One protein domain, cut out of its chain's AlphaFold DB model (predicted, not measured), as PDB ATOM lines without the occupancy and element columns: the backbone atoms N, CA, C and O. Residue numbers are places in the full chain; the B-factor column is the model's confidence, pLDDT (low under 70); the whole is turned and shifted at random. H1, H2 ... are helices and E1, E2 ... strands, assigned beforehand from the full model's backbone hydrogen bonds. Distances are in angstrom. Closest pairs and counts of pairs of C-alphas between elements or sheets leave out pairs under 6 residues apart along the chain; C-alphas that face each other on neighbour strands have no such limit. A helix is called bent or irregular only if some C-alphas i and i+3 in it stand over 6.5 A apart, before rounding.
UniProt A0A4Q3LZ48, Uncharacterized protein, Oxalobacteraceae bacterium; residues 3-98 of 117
ATOM      1  N   THR A   3     -14.633  19.193  30.840       92.38
ATOM      2  CA  THR A   3     -15.435  18.864  32.024       92.38
ATOM      3  C   THR A   3     -15.186  17.421  32.415       92.38
ATOM      4  O   THR A   3     -15.372  16.521  31.599       92.38
ATOM      5  N   ILE A   4     -14.781  17.207  33.664       90.75
ATOM      6  CA  ILE A   4     -14.505  15.893  34.239       90.75
ATOM      7  C   ILE A   4     -15.597  15.576  35.269       90.75
ATOM      8  O   ILE A   4     -15.666  16.252  36.298       90.75
ATOM      9  N   PRO A   5     -16.463  14.579  35.023       91.62
ATOM     10  CA  PRO A   5     -17.430  14.117  36.013       91.62
ATOM     11  C   PRO A   5     -16.714  13.459  37.191       91.62
ATOM     12  O   PRO A   5     -15.884  12.571  37.002       91.62
ATOM     13  N   THR A   6     -17.025  13.879  38.409       91.25
ATOM     14  CA  THR A   6     -16.447  13.290  39.618       91.25
ATOM     15  C   THR A   6     -17.332  13.593  40.818       91.25
ATOM     16  O   THR A   6     -17.847  14.700  40.958       91.25
ATOM     17  N   ALA A   7     -17.493  12.618  41.710       92.50
ATOM     18  CA  ALA A   7     -18.216  12.809  42.967       92.50
ATOM     19  C   ALA A   7     -17.455  13.704  43.966       92.50
ATOM     20  O   ALA A   7     -18.010  14.112  44.982       92.50
ATOM     21  N   SER A   8     -16.170  13.989  43.723       94.06
ATOM     22  CA  SER A   8     -15.321  14.737  44.659       94.06
ATOM     23  C   SER A   8     -14.360  15.684  43.923       94.06
ATOM     24  O   SER A   8     -13.141  15.493  43.958       94.06
ATOM     25  N   PRO A   9     -14.879  16.735  43.261       96.12
ATOM     26  CA  PRO A   9     -14.088  17.600  42.382       96.12
ATOM     27  C   PRO A   9     -12.981  18.366  43.105       96.12
ATOM     28  O   PRO A   9     -11.884  18.500  42.565       96.12
ATOM     29  N   GLN A  10     -13.215  18.795  44.348       97.00
ATOM     30  CA  GLN A  10     -12.174  19.435  45.153       97.00
ATOM     31  C   GLN A  10     -11.047  18.459  45.519       97.00
ATOM     32  O   GLN A  10      -9.875  18.825  45.475       97.00
ATOM     33  N   VAL A  11     -11.386  17.209  45.851       95.75
ATOM     34  CA  VAL A  11     -10.398  16.172  46.189       95.75
ATOM     35  C   VAL A  11      -9.542  15.841  44.969       95.75
ATOM     36  O   VAL A  11      -8.320  15.765  45.086       95.75
ATOM     37  N   LEU A  12     -10.160  15.710  43.790       95.94
ATOM     38  CA  LEU A  12      -9.441  15.505  42.534       95.94
ATOM     39  C   LEU A  12      -8.493  16.675  42.232       95.94
ATOM     40  O   LEU A  12      -7.317  16.449  41.960       95.94
ATOM     41  N   LEU A  13      -8.974  17.917  42.341       97.56
ATOM     42  CA  LEU A  13      -8.147  19.101  42.111       97.56
ATOM     43  C   LEU A  13      -6.950  19.167  43.071       97.56
ATOM     44  O   LEU A  13      -5.833  19.455  42.644       97.56
ATOM     45  N   ASN A  14      -7.168  18.878  44.357       97.62
ATOM     46  CA  ASN A  14      -6.103  18.867  45.358       97.62
ATOM     47  C   ASN A  14      -5.055  17.793  45.049       97.62
ATOM     48  O   ASN A  14      -3.864  18.081  45.113       97.62
ATOM     49  N   ALA A  15      -5.487  16.589  44.659       96.81
ATOM     50  CA  ALA A  15      -4.579  15.519  44.252       96.81
ATOM     51  C   ALA A  15      -3.728  15.933  43.043       96.81
ATOM     52  O   ALA A  15      -2.514  15.760  43.067       96.81
ATOM     53  N   MET A  16      -4.340  16.560  42.032       97.31
ATOM     54  CA  MET A  16      -3.620  17.064  40.860       97.31
ATOM     55  C   MET A  16      -2.568  18.112  41.224       97.31
ATOM     56  O   MET A  16      -1.438  18.045  40.746       97.31
ATOM     57  N   LYS A  17      -2.922  19.081  42.077       97.50
ATOM     58  CA  LYS A  17      -1.983  20.118  42.524       97.50
ATOM     59  C   LYS A  17      -0.844  19.533  43.361       97.50
ATOM     60  O   LYS A  17       0.297  19.946  43.183       97.50
ATOM     61  N   ALA A  18      -1.140  18.566  44.230       97.06
ATOM     62  CA  ALA A  18      -0.137  17.881  45.039       97.06
ATOM     63  C   ALA A  18       0.858  17.094  44.173       97.06
ATOM     64  O   ALA A  18       2.060  17.208  44.386       97.06
ATOM     65  N   ASP A  19       0.379  16.371  43.158       97.06
ATOM     66  CA  ASP A  19       1.237  15.626  42.230       97.06
ATOM     67  C   ASP A  19       2.136  16.549  41.390       97.06
ATOM     68  O   ASP A  19       3.293  16.216  41.140       97.06
ATOM     69  N   VAL A  20       1.644  17.728  40.987       97.25
ATOM     70  CA  VAL A  20       2.486  18.747  40.332       97.25
ATOM     71  C   VAL A  20       3.533  19.298  41.302       97.25
ATOM     72  O   VAL A  20       4.707  19.389  40.950       97.25
ATOM     73  N   ALA A  21       3.141  19.639  42.532       96.75
ATOM     74  CA  ALA A  21       4.055  20.182  43.539       96.75
ATOM     75  C   ALA A  21       5.141  19.176  43.961       96.75
ATOM     76  O   ALA A  21       6.280  19.570  44.195       96.75
ATOM     77  N   ALA A  22       4.801  17.886  44.024       96.81
ATOM     78  CA  ALA A  22       5.725  16.798  44.330       96.81
ATOM     79  C   ALA A  22       6.624  16.398  43.142       96.81
ATOM     80  O   ALA A  22       7.499  15.553  43.303       96.81
ATOM     81  N   GLY A  23       6.408  16.965  41.950       95.38
ATOM     82  CA  GLY A  23       7.156  16.610  40.742       95.38
ATOM     83  C   GLY A  23       6.722  15.292  40.090       95.38
ATOM     84  O   GLY A  23       7.338  14.860  39.129       95.38
ATOM     85  N   HIS A  24       5.637  14.659  40.542       95.56
ATOM     86  CA  HIS A  24       5.089  13.469  39.878       95.56
ATOM     87  C   HIS A  24       4.437  13.789  38.523       95.56
ATOM     88  O   HIS A  24       4.219  12.896  37.703       95.56
ATOM     89  N   VAL A  25       4.085  15.059  38.303       95.75
ATOM     90  CA  VAL A  25       3.589  15.594  37.034       95.75
ATOM     91  C   VAL A  25       4.465  16.778  36.634       95.75
ATOM     92  O   VAL A  25       4.256  17.901  37.082       95.75
ATOM     93  N   GLU A  26       5.439  16.526  35.765       94.00
ATOM     94  CA  GLU A  26       6.452  17.517  35.362       94.00
ATOM     95  C   GLU A  26       6.031  18.369  34.148       94.00
ATOM     96  O   GLU A  26       6.570  19.450  33.886       94.00
ATOM     97  N   THR A  27       5.041  17.896  33.386       95.06
ATOM     98  CA  THR A  27       4.541  18.556  32.167       95.06
ATOM     99  C   THR A  27       3.644  19.763  32.452       95.06
ATOM    100  O   THR A  27       3.306  20.523  31.541       95.06
ATOM    101  N   TRP A  28       3.295  19.979  33.720       96.69
ATOM    102  CA  TRP A  28       2.435  21.061  34.176       96.69
ATOM    103  C   TRP A  28       3.064  21.803  35.351       96.69
ATOM    104  O   TRP A  28       3.805  21.241  36.146       96.69
ATOM    105  N   LYS A  29       2.728  23.082  35.475       96.81
ATOM    106  CA  LYS A  29       2.975  23.915  36.653       96.81
ATOM    107  C   LYS A  29       1.664  24.527  37.109       96.81
ATOM    108  O   LYS A  29       0.774  24.742  36.290       96.81
ATOM    109  N   VAL A  30       1.571  24.818  38.398       97.19
ATOM    110  CA  VAL A  30       0.447  25.543  38.991       97.19
ATOM    111  C   VAL A  30       0.953  26.920  39.401       97.19
ATOM    112  O   VAL A  30       1.998  27.013  40.045       97.19
ATOM    113  N   ASP A  31       0.269  27.979  38.980       94.81
ATOM    114  CA  ASP A  31       0.610  29.344  39.388       94.81
ATOM    115  C   ASP A  31      -0.033  29.732  40.731       94.81
ATOM    116  O   ASP A  31      -0.698  28.926  41.387       94.81
ATOM    117  N   SER A  32       0.187  30.976  41.162       94.12
ATOM    118  CA  SER A  32      -0.348  31.505  42.421       94.12
ATOM    119  C   SER A  32      -1.876  31.549  42.467       94.12
ATOM    120  O   SER A  32      -2.447  31.448  43.550       94.12
ATOM    121  N   ASP A  33      -2.533  31.660  41.310       94.12
ATOM    122  CA  ASP A  33      -3.994  31.670  41.196       94.12
ATOM    123  C   ASP A  33      -4.564  30.242  41.187       94.12
ATOM    124  O   ASP A  33      -5.777  30.027  41.262       94.12
ATOM    125  N   GLY A  34      -3.686  29.237  41.141       95.62
ATOM    126  CA  GLY A  34      -4.060  27.838  41.098       95.62
ATOM    127  C   GLY A  34      -4.407  27.341  39.699       95.62
ATOM    128  O   GLY A  34      -5.030  26.277  39.601       95.62
ATOM    129  N   ASP A  35      -4.019  28.077  38.658       97.12
ATOM    130  CA  ASP A  35      -4.219  27.710  37.265       97.12
ATOM    131  C   ASP A  35      -3.077  26.823  36.760       97.12
ATOM    132  O   ASP A  35      -1.912  26.986  37.126       97.12
ATOM    133  N   PHE A  36      -3.406  25.888  35.871       97.19
ATOM    134  CA  PHE A  36      -2.423  24.989  35.279       97.19
ATOM    135  C   PHE A  36      -1.808  25.596  34.018       97.19
ATOM    136  O   PHE A  36      -2.518  26.028  33.109       97.19
ATOM    137  N   LYS A  37      -0.483  25.545  33.914       96.12
ATOM    138  CA  LYS A  37       0.284  25.943  32.733       96.12
ATOM    139  C   LYS A  37       1.146  24.788  32.249       96.12
ATOM    140  O   LYS A  37       1.809  24.136  33.049       96.12
ATOM    141  N   HIS A  38       1.168  24.555  30.943       95.25
ATOM    142  CA  HIS A  38       2.003  23.506  30.367       95.25
ATOM    143  C   HIS A  38       3.476  23.944  30.270       95.25
ATOM    144  O   HIS A  38       3.761  25.103  29.958       95.25
ATOM    145  N   THR A  39       4.415  23.029  30.523       94.12
ATOM    146  CA  THR A  39       5.864  23.323  30.583       94.12
ATOM    147  C   THR A  39       6.619  23.062  29.281       94.12
ATOM    148  O   THR A  39       7.775  23.461  29.162       94.12
ATOM    149  N   SER A  40       5.987  22.431  28.289       92.88
ATOM    150  CA  SER A  40       6.615  22.138  26.990       92.88
ATOM    151  C   SER A  40       7.113  23.382  26.257       92.88
ATOM    152  O   SER A  40       6.497  24.445  26.318       92.88
ATOM    153  N   ASN A  41       8.155  23.216  25.441       89.75
ATOM    154  CA  ASN A  41       8.729  24.292  24.619       89.75
ATOM    155  C   ASN A  41       7.710  24.970  23.683       89.75
ATOM    156  O   ASN A  41       7.869  26.135  23.339       89.75
ATOM    157  N   GLN A  42       6.645  24.264  23.289       87.19
ATOM    158  CA  GLN A  42       5.581  24.816  22.445       87.19
ATOM    159  C   GLN A  42       4.655  25.791  23.191       87.19
ATOM    160  O   GLN A  42       4.023  26.633  22.552       87.19
ATOM    161  N   MET A  43       4.557  25.674  24.518       89.38
ATOM    162  CA  MET A  43       3.627  26.446  25.355       89.38
ATOM    163  C   MET A  43       4.317  27.319  26.404       89.38
ATOM    164  O   MET A  43       3.724  28.294  26.872       89.38
ATOM    165  N   VAL A  44       5.561  27.010  26.768       85.12
ATOM    166  CA  VAL A  44       6.349  27.803  27.709       85.12
ATOM    167  C   VAL A  44       6.499  29.234  27.189       85.12
ATOM    168  O   VAL A  44       6.590  29.481  25.990       85.12
ATOM    169  N   GLY A  45       6.432  30.207  28.097       82.88
ATOM    170  CA  GLY A  45       6.445  31.630  27.740       82.88
ATOM    171  C   GLY A  45       5.153  32.147  27.095       82.88
ATOM    172  O   GLY A  45       4.910  33.350  27.137       82.88
ATOM    173  N   LYS A  46       4.261  31.282  26.593       87.19
ATOM    174  CA  LYS A  46       2.960  31.723  26.091       87.19
ATOM    175  C   LYS A  46       2.009  32.013  27.255       87.19
ATOM    176  O   LYS A  46       1.994  31.312  28.272       87.19
ATOM    177  N   ALA A  47       1.224  33.076  27.107       90.50
ATOM    178  CA  ALA A  47       0.205  33.493  28.063       90.50
ATOM    179  C   ALA A  47      -1.038  32.596  27.924       90.50
ATOM    180  O   ALA A  47      -2.040  33.004  27.337       90.50
ATOM    181  N   VAL A  48      -0.931  31.341  28.366       93.56
ATOM    182  CA  VAL A  48      -2.026  30.363  28.374       93.56
ATOM    183  C   VAL A  48      -2.094  29.690  29.726       93.56
ATOM    184  O   VAL A  48      -1.071  29.249  30.251       93.56
ATOM    185  N   TRP A  49      -3.312  29.580  30.240       95.62
ATOM    186  CA  TRP A  49      -3.609  28.932  31.506       95.62
ATOM    187  C   TRP A  49      -4.851  28.068  31.384       95.62
ATOM    188  O   TRP A  49      -5.746  28.338  30.578       95.62
ATOM    189  N   PHE A  50      -4.925  27.045  32.220       95.94
ATOM    190  CA  PHE A  50      -6.083  26.185  32.363       95.94
ATOM    191  C   PHE A  50      -6.631  26.321  33.771       95.94
ATOM    192  O   PHE A  50      -6.113  25.740  34.725       95.94
ATOM    193  N   ARG A  51      -7.681  27.131  33.884       97.44
ATOM    194  CA  ARG A  51      -8.289  27.480  35.156       97.44
ATOM    195  C   ARG A  51      -9.263  26.399  35.602       97.44
ATOM    196  O   ARG A  51     -10.244  26.177  34.881       97.44
ATOM    197  N   PRO A  52      -9.034  25.749  36.756       97.69
ATOM    198  CA  PRO A  52      -9.987  24.810  37.316       97.69
ATOM    199  C   PRO A  52     -11.216  25.546  37.861       97.69
ATOM    200  O   PRO A  52     -11.126  26.641  38.414       97.69
ATOM    201  N   ILE A  53     -12.379  24.923  37.717       97.44
ATOM    202  CA  ILE A  53     -13.663  25.384  38.234       97.44
ATOM    203  C   ILE A  53     -14.312  24.185  38.919       97.44
ATOM    204  O   ILE A  53     -14.641  23.188  38.273       97.44
ATOM    205  N   VAL A  54     -14.466  24.282  40.236       97.31
ATOM    206  CA  VAL A  54     -15.048  23.228  41.070       97.31
ATOM    207  C   VAL A  54     -16.565  23.402  41.084       97.31
ATOM    208  O   VAL A  54     -17.071  24.412  41.564       97.31
ATOM    209  N   GLY A  55     -17.281  22.436  40.512       95.69
ATOM    210  CA  GLY A  55     -18.738  22.332  40.592       95.69
ATOM    211  C   GLY A  55     -19.182  21.360  41.688       95.69
ATOM    212  O   GLY A  55     -18.372  20.881  42.478       95.69
ATOM    213  N   SER A  56     -20.473  21.025  41.714       93.12
ATOM    214  CA  SER A  56     -21.033  20.054  42.668       93.12
ATOM    215  C   SER A  56     -20.687  18.598  42.328       93.12
ATOM    216  O   SER A  56     -20.431  17.806  43.226       93.12
ATOM    217  N   ALA A  57     -20.656  18.247  41.039       92.81
ATOM    218  CA  ALA A  57     -20.378  16.888  40.549       92.81
ATOM    219  C   ALA A  57     -19.388  16.869  39.369       92.81
ATOM    220  O   ALA A  57     -19.269  15.887  38.629       92.81
ATOM    221  N   THR A  58     -18.711  17.993  39.138       93.69
ATOM    222  CA  THR A  58     -17.789  18.159  38.019       93.69
ATOM    223  C   THR A  58     -16.585  18.992  38.427       93.69
ATOM    224  O   THR A  58     -16.692  19.951  39.192       93.69
ATOM    225  N   LEU A  59     -15.429  18.638  37.874       95.56
ATOM    226  CA  LEU A  59     -14.262  19.504  37.808       95.56
ATOM    227  C   LEU A  59     -14.129  19.974  36.361       95.56
ATOM    228  O   LEU A  59     -13.868  19.173  35.464       95.56
ATOM    229  N   SER A  60     -14.356  21.261  36.124       95.00
ATOM    230  CA  SER A  60     -14.233  21.855  34.794       95.00
ATOM    231  C   SER A  60     -12.929  22.628  34.661       95.00
ATOM    232  O   SER A  60     -12.400  23.138  35.641       95.00
ATOM    233  N   PHE A  61     -12.439  22.772  33.437       95.56
ATOM    234  CA  PHE A  61     -11.284  23.591  33.111       95.56
ATOM    235  C   PHE A  61     -11.615  24.550  31.970       95.56
ATOM    236  O   PHE A  61     -12.068  24.154  30.885       95.56
ATOM    237  N   ARG A  62     -11.373  25.838  32.215       94.50
ATOM    238  CA  ARG A  62     -11.500  26.906  31.224       94.50
ATOM    239  C   ARG A  62     -10.114  27.335  30.768       94.50
ATOM    240  O   ARG A  62      -9.263  27.647  31.593       94.50
ATOM    241  N   ILE A  63      -9.909  27.416  29.456       94.00
ATOM    242  CA  ILE A  63      -8.687  28.008  28.915       94.00
ATOM    243  C   ILE A  63      -8.746  29.531  29.037       94.00
ATOM    244  O   ILE A  63      -9.747  30.156  28.676       94.00
ATOM    245  N   LEU A  64      -7.680  30.119  29.564       94.50
ATOM    246  CA  LEU A  64      -7.428  31.551  29.546       94.50
ATOM    247  C   LEU A  64      -6.315  31.801  28.541       94.50
ATOM    248  O   LEU A  64      -5.267  31.162  28.605       94.50
ATOM    249  N   LEU A  65      -6.559  32.718  27.616       93.44
ATOM    250  CA  LEU A  65      -5.590  33.137  26.613       93.44
ATOM    251  C   LEU A  65      -5.284  34.612  26.845       93.44
ATOM    252  O   LEU A  65      -6.202  35.415  27.010       93.44
ATOM    253  N   GLY A  66      -4.000  34.959  26.859       90.25
ATOM    254  CA  GLY A  66      -3.553  36.345  26.873       90.25
ATOM    255  C   GLY A  66      -3.938  37.084  25.590       90.25
ATOM    256  O   GLY A  66      -4.266  36.482  24.567       90.25
ATOM    257  N   THR A  67      -3.849  38.410  25.631       86.00
ATOM    258  CA  THR A  67      -4.252  39.306  24.533       86.00
ATOM    259  C   THR A  67      -3.434  39.135  23.252       86.00
ATOM    260  O   THR A  67      -3.891  39.526  22.183       86.00
ATOM    261  N   THR A  68      -2.257  38.511  23.330       85.25
ATOM    262  CA  THR A  68      -1.387  38.233  22.178       85.25
ATOM    263  C   THR A  68      -1.898  37.100  21.284       85.25
ATOM    264  O   THR A  68      -1.384  36.918  20.188       85.25
ATOM    265  N   TRP A  69      -2.899  36.329  21.723       87.19
ATOM    266  CA  TRP A  69      -3.501  35.243  20.943       87.19
ATOM    267  C   TRP A  69      -4.591  35.775  20.007       87.19
ATOM    268  O   TRP A  69      -5.785  35.579  20.247       87.19
ATOM    269  N   THR A  70      -4.186  36.476  18.952       86.88
ATOM    270  CA  THR A  70      -5.111  37.081  17.980       86.88
ATOM    271  C   THR A  70      -5.452  36.138  16.827       86.88
ATOM    272  O   THR A  70      -6.589  36.154  16.350       86.88
ATOM    273  N   ASP A  71      -4.523  35.263  16.429       93.50
ATOM    274  CA  ASP A  71      -4.737  34.319  15.334       93.50
ATOM    275  C   ASP A  71      -5.687  33.166  15.711       93.50
ATOM    276  O   ASP A  71      -5.617  32.552  16.780       93.50
ATOM    277  N   LYS A  72      -6.611  32.836  14.803       93.50
ATOM    278  CA  LYS A  72      -7.647  31.822  15.039       93.50
ATOM    279  C   LYS A  72      -7.084  30.399  15.038       93.50
ATOM    280  O   LYS A  72      -7.600  29.557  15.780       93.50
ATOM    281  N   ALA A  73      -6.095  30.105  14.198       92.62
ATOM    282  CA  ALA A  73      -5.489  28.780  14.123       92.62
ATOM    283  C   ALA A  73      -4.634  28.508  15.367       92.62
ATOM    284  O   ALA A  73      -4.775  27.448  15.974       92.62
ATOM    285  N   GLU A  74      -3.866  29.493  15.826       90.19
ATOM    286  CA  GLU A  74      -3.109  29.424  17.075       90.19
ATOM    287  C   GLU A  74      -4.025  29.179  18.281       90.19
ATOM    288  O   GLU A  74      -3.793  28.262  19.070       90.19
ATOM    289  N   ARG A  75      -5.128  29.928  18.401       92.31
ATOM    290  CA  ARG A  75      -6.111  29.721  19.482       92.31
ATOM    291  C   ARG A  75      -6.701  28.311  19.471       92.31
ATOM    292  O   ARG A  75      -6.890  27.719  20.533       92.31
ATOM    293  N   ARG A  76      -6.996  27.765  18.284       92.44
ATOM    294  CA  ARG A  76      -7.469  26.379  18.126       92.44
ATOM    295  C   ARG A  76      -6.398  25.376  18.535       92.44
ATOM    296  O   ARG A  76      -6.719  24.424  19.234       92.44
ATOM    297  N   PHE A  77      -5.147  25.607  18.149       92.19
ATOM    298  CA  PHE A  77      -4.027  24.767  18.553       92.19
ATOM    299  C   PHE A  77      -3.866  24.747  20.077       92.19
ATOM    300  O   PHE A  77      -3.864  23.670  20.663       92.19
ATOM    301  N   ALA A  78      -3.832  25.912  20.734       92.25
ATOM    302  CA  ALA A  78      -3.760  25.997  22.195       92.25
ATOM    303  C   ALA A  78      -4.928  25.269  22.870       92.25
ATOM    304  O   ALA A  78      -4.722  24.524  23.827       92.25
ATOM    305  N   TYR A  79      -6.141  25.443  22.338       92.31
ATOM    306  CA  TYR A  79      -7.328  24.755  22.829       92.31
ATOM    307  C   TYR A  79      -7.172  23.232  22.763       92.31
ATOM    308  O   TYR A  79      -7.312  22.562  23.786       92.31
ATOM    309  N   SER A  80      -6.841  22.686  21.587       92.38
ATOM    310  CA  SER A  80      -6.661  21.244  21.385       92.38
ATOM    311  C   SER A  80      -5.519  20.681  22.224       92.38
ATOM    312  O   SER A  80      -5.666  19.621  22.825       92.38
ATOM    313  N   TYR A  81      -4.406  21.408  22.312       94.38
ATOM    314  CA  TYR A  81      -3.224  21.005  23.063       94.38
ATOM    315  C   TYR A  81      -3.524  20.853  24.558       94.38
ATOM    316  O   TYR A  81      -3.286  19.797  25.143       94.38
ATOM    317  N   TYR A  82      -4.106  21.886  25.173       94.81
ATOM    318  CA  TYR A  82      -4.437  21.871  26.599       94.81
ATOM    319  C   TYR A  82      -5.508  20.831  26.927       94.81
ATOM    320  O   TYR A  82      -5.378  20.099  27.908       94.81
ATOM    321  N   HIS A  83      -6.543  20.727  26.093       92.00
ATOM    322  CA  HIS A  83      -7.582  19.717  26.272       92.00
ATOM    323  C   HIS A  83      -7.031  18.292  26.155       92.00
ATOM    324  O   HIS A  83      -7.320  17.459  27.014       92.00
ATOM    325  N   GLY A  84      -6.239  18.013  25.118       92.25
ATOM    326  CA  GLY A  84      -5.672  16.691  24.865       92.25
ATOM    327  C   GLY A  84      -4.734  16.244  25.981       92.25
ATOM    328  O   GLY A  84      -4.930  15.175  26.555       92.25
ATOM    329  N   HIS A  85      -3.768  17.083  26.361       94.38
ATOM    330  CA  HIS A  85      -2.810  16.724  27.408       94.38
ATOM    331  C   HIS A  85      -3.433  16.635  28.800       94.38
ATOM    332  O   HIS A  85      -3.038  15.768  29.577       94.38
ATOM    333  N   MET A  86      -4.421  17.477  29.125       94.75
ATOM    334  CA  MET A  86      -5.115  17.345  30.406       94.75
ATOM    335  C   MET A  86      -5.958  16.066  30.438       94.75
ATOM    336  O   MET A  86      -5.946  15.354  31.436       94.75
ATOM    337  N   THR A  87      -6.639  15.731  29.339       91.69
ATOM    338  CA  THR A  87      -7.398  14.474  29.234       91.69
ATOM    339  C   THR A  87      -6.474  13.274  29.409       91.69
ATOM    340  O   THR A  87      -6.762  12.409  30.227       91.69
ATOM    341  N   LEU A  88      -5.322  13.269  28.730       90.94
ATOM    342  CA  LEU A  88      -4.300  12.236  28.889       90.94
ATOM    343  C   LEU A  88      -3.843  12.095  30.349       90.94
ATOM    344  O   LEU A  88      -3.779  10.980  30.861       90.94
ATOM    345  N   LEU A  89      -3.560  13.210  31.031       92.44
ATOM    346  CA  LEU A  89      -3.160  13.200  32.439       92.44
ATOM    347  C   LEU A  89      -4.253  12.604  33.342       92.44
ATOM    348  O   LEU A  89      -3.954  11.768  34.197       92.44
ATOM    349  N   ILE A  90      -5.512  13.011  33.145       91.75
ATOM    350  CA  ILE A  90      -6.656  12.464  33.886       91.75
ATOM    351  C   ILE A  90      -6.780  10.962  33.649       91.75
ATOM    352  O   ILE A  90      -6.868  10.209  34.618       91.75
ATOM    353  N   CYS A  91      -6.727  10.523  32.393       86.50
ATOM    354  CA  CYS A  91      -6.812   9.113  32.042       86.50
ATOM    355  C   CYS A  91      -5.691   8.292  32.689       86.50
ATOM    356  O   CYS A  91      -5.948   7.259  33.295       86.50
ATOM    357  N   ASN A  92      -4.452   8.777  32.618       86.19
ATOM    358  CA  ASN A  92      -3.290   8.026  33.073       86.19
ATOM    359  C   ASN A  92      -3.188   7.912  34.607       86.19
ATOM    360  O   ASN A  92      -2.750   6.881  35.107       86.19
ATOM    361  N   ARG A  93      -3.577   8.952  35.360       90.19
ATOM    362  CA  ARG A  93      -3.317   9.021  36.816       90.19
ATOM    363  C   ARG A  93      -4.561   9.103  37.694       90.19
ATOM    364  O   ARG A  93      -4.499   8.814  38.889       90.19
ATOM    365  N   TYR A  94      -5.689   9.531  37.135       90.81
ATOM    366  CA  TYR A  94      -6.871   9.907  37.911       90.81
ATOM    367  C   TYR A  94      -8.152   9.208  37.457       90.81
ATOM    368  O   TYR A  94      -9.220   9.543  37.961       90.81
ATOM    369  N   SER A  95      -8.058   8.216  36.569       86.50
ATOM    370  CA  SER A  95      -9.193   7.467  36.018       86.50
ATOM    371  C   SER A  95     -10.148   6.940  37.089       86.50
ATOM    372  O   SER A  95     -11.351   7.167  37.004       86.50
ATOM    373  N   ALA A  96      -9.613   6.357  38.164       85.38
ATOM    374  CA  ALA A  96     -10.385   5.839  39.298       85.38
ATOM    375  C   ALA A  96     -11.153   6.916  40.097       85.38
ATOM    376  O   ALA A  96     -12.007   6.587  40.915       85.38
ATOM    377  N   ARG A  97     -10.845   8.204  39.894       85.81
ATOM    378  CA  ARG A  97     -11.524   9.347  40.532       85.81
ATOM    379  C   ARG A  97     -12.565  10.004  39.618       85.81
ATOM    380  O   ARG A  97     -13.225  10.959  40.040       85.81
ATOM    381  N   VAL A  98     -12.704   9.521  38.383       84.88
ATOM    382  CA  VAL A  98     -13.729   9.956  37.429       84.88
ATOM    383  C   VAL A  98     -14.977   9.098  37.627       84.88
ATOM    384  O   VAL A  98     -14.889   7.878  37.745       84.88
TER     385      VAL A  98
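Overview. This is residues 3 to 98 of the 117 residues of an uncharacterized protein of Oxalobacteraceae bacterium (UniProt A0A4Q3LZ48). A long helix, H2, runs along a twisted hairpin of two long strands, E4 and E5, with the short strand E1 at the side of E5 and a second small hairpin, E2 and E3, beside E4. The other helix, H1, is set about perpendicular to H2, and together they form two layers with the sheet, both helices on one face of it. The printed part has 96 residues, with the named elements in the order E1, H1, E2, E3, E4, E5, H2, and its class is mixed, helices and strands. The antiparallel sheets have the orders E1, E5, E4 and E2, E3. The whole is compact, with a radius of gyration of the C-alphas of 13.2 A, and spans 37 by 26 by 24 A.

Arrangement. Strand E1, residues 3 to 5, is an edge strand beside E5, residues 58 to 65, with N 4 and O 59 within hydrogen-bond range at 2.8 A. On the other side of E5 is edge strand E4, residues 48 to 54; E4 and E5 form a hairpin, with N 53 and O 60 within hydrogen-bond range at 2.7 A. H1, residues 9 to 21, is on this sheet over E5 and E4, at a height over the sheet of 11.3 A. Its closest C-alphas to E5 are those of Pro 9 and Leu 59, 5.0 A apart. E2, residues 28 to 30, and E3, residues 36 to 38, form a hairpin, with N 29 and O 37 within hydrogen-bond range at 2.8 A. The closest C-alphas of H1 and E2 are those of Val 20 and Lys 29, 6.4 A apart; those of E3 and E4 are Phe 36 and Phe 50, 4.8 A apart. H2, residues 72 to 97, is also on the three-stranded sheet, with a height over the sheet of 7.7 A, and lies over E5. It runs along the strands, but only just, at 28 degrees to E5 on the local plane. The closest C-alphas of H2 and E5 are those of Ile 63 and Tyr 79, 7.0 A apart. H1 and H2 are close but not clearly touching, about perpendicular at 80 degrees, with the C-alphas of Leu 12 and Arg 97 closest at 6.8 A. Every O i to N i+4 pair of H1 is within hydrogen-bond range, and 19 of 22 are in H2.

Along the chain. E1 begins at C-alpha 3, (-15.435, 18.864, 32.024). H1 is 18.4 A long, E4 19.5 A and E5 22.4 A from first to last C-alpha; the three-residue strands E1, E2 and E3 are 6.5, 6.9 and 6.8 A. H2 measures 34.2 A, from C-alpha 72 at (-7.647, 31.822, 15.039) to C-alpha 97 at (-11.524, 9.347, 40.532). It has a kink of 60 degrees near residue 91 and is irregular, with C-alphas 93 and 96 lying 8.1 A apart.

Size, cuts and confidence. The C-alphas farthest apart are those of Thr 70 and Ala 96, at 38.2 A. The printed part has no cut, and no link is long. The mean pLDDT of the printed part is 93.1, and no printed residue is under 70.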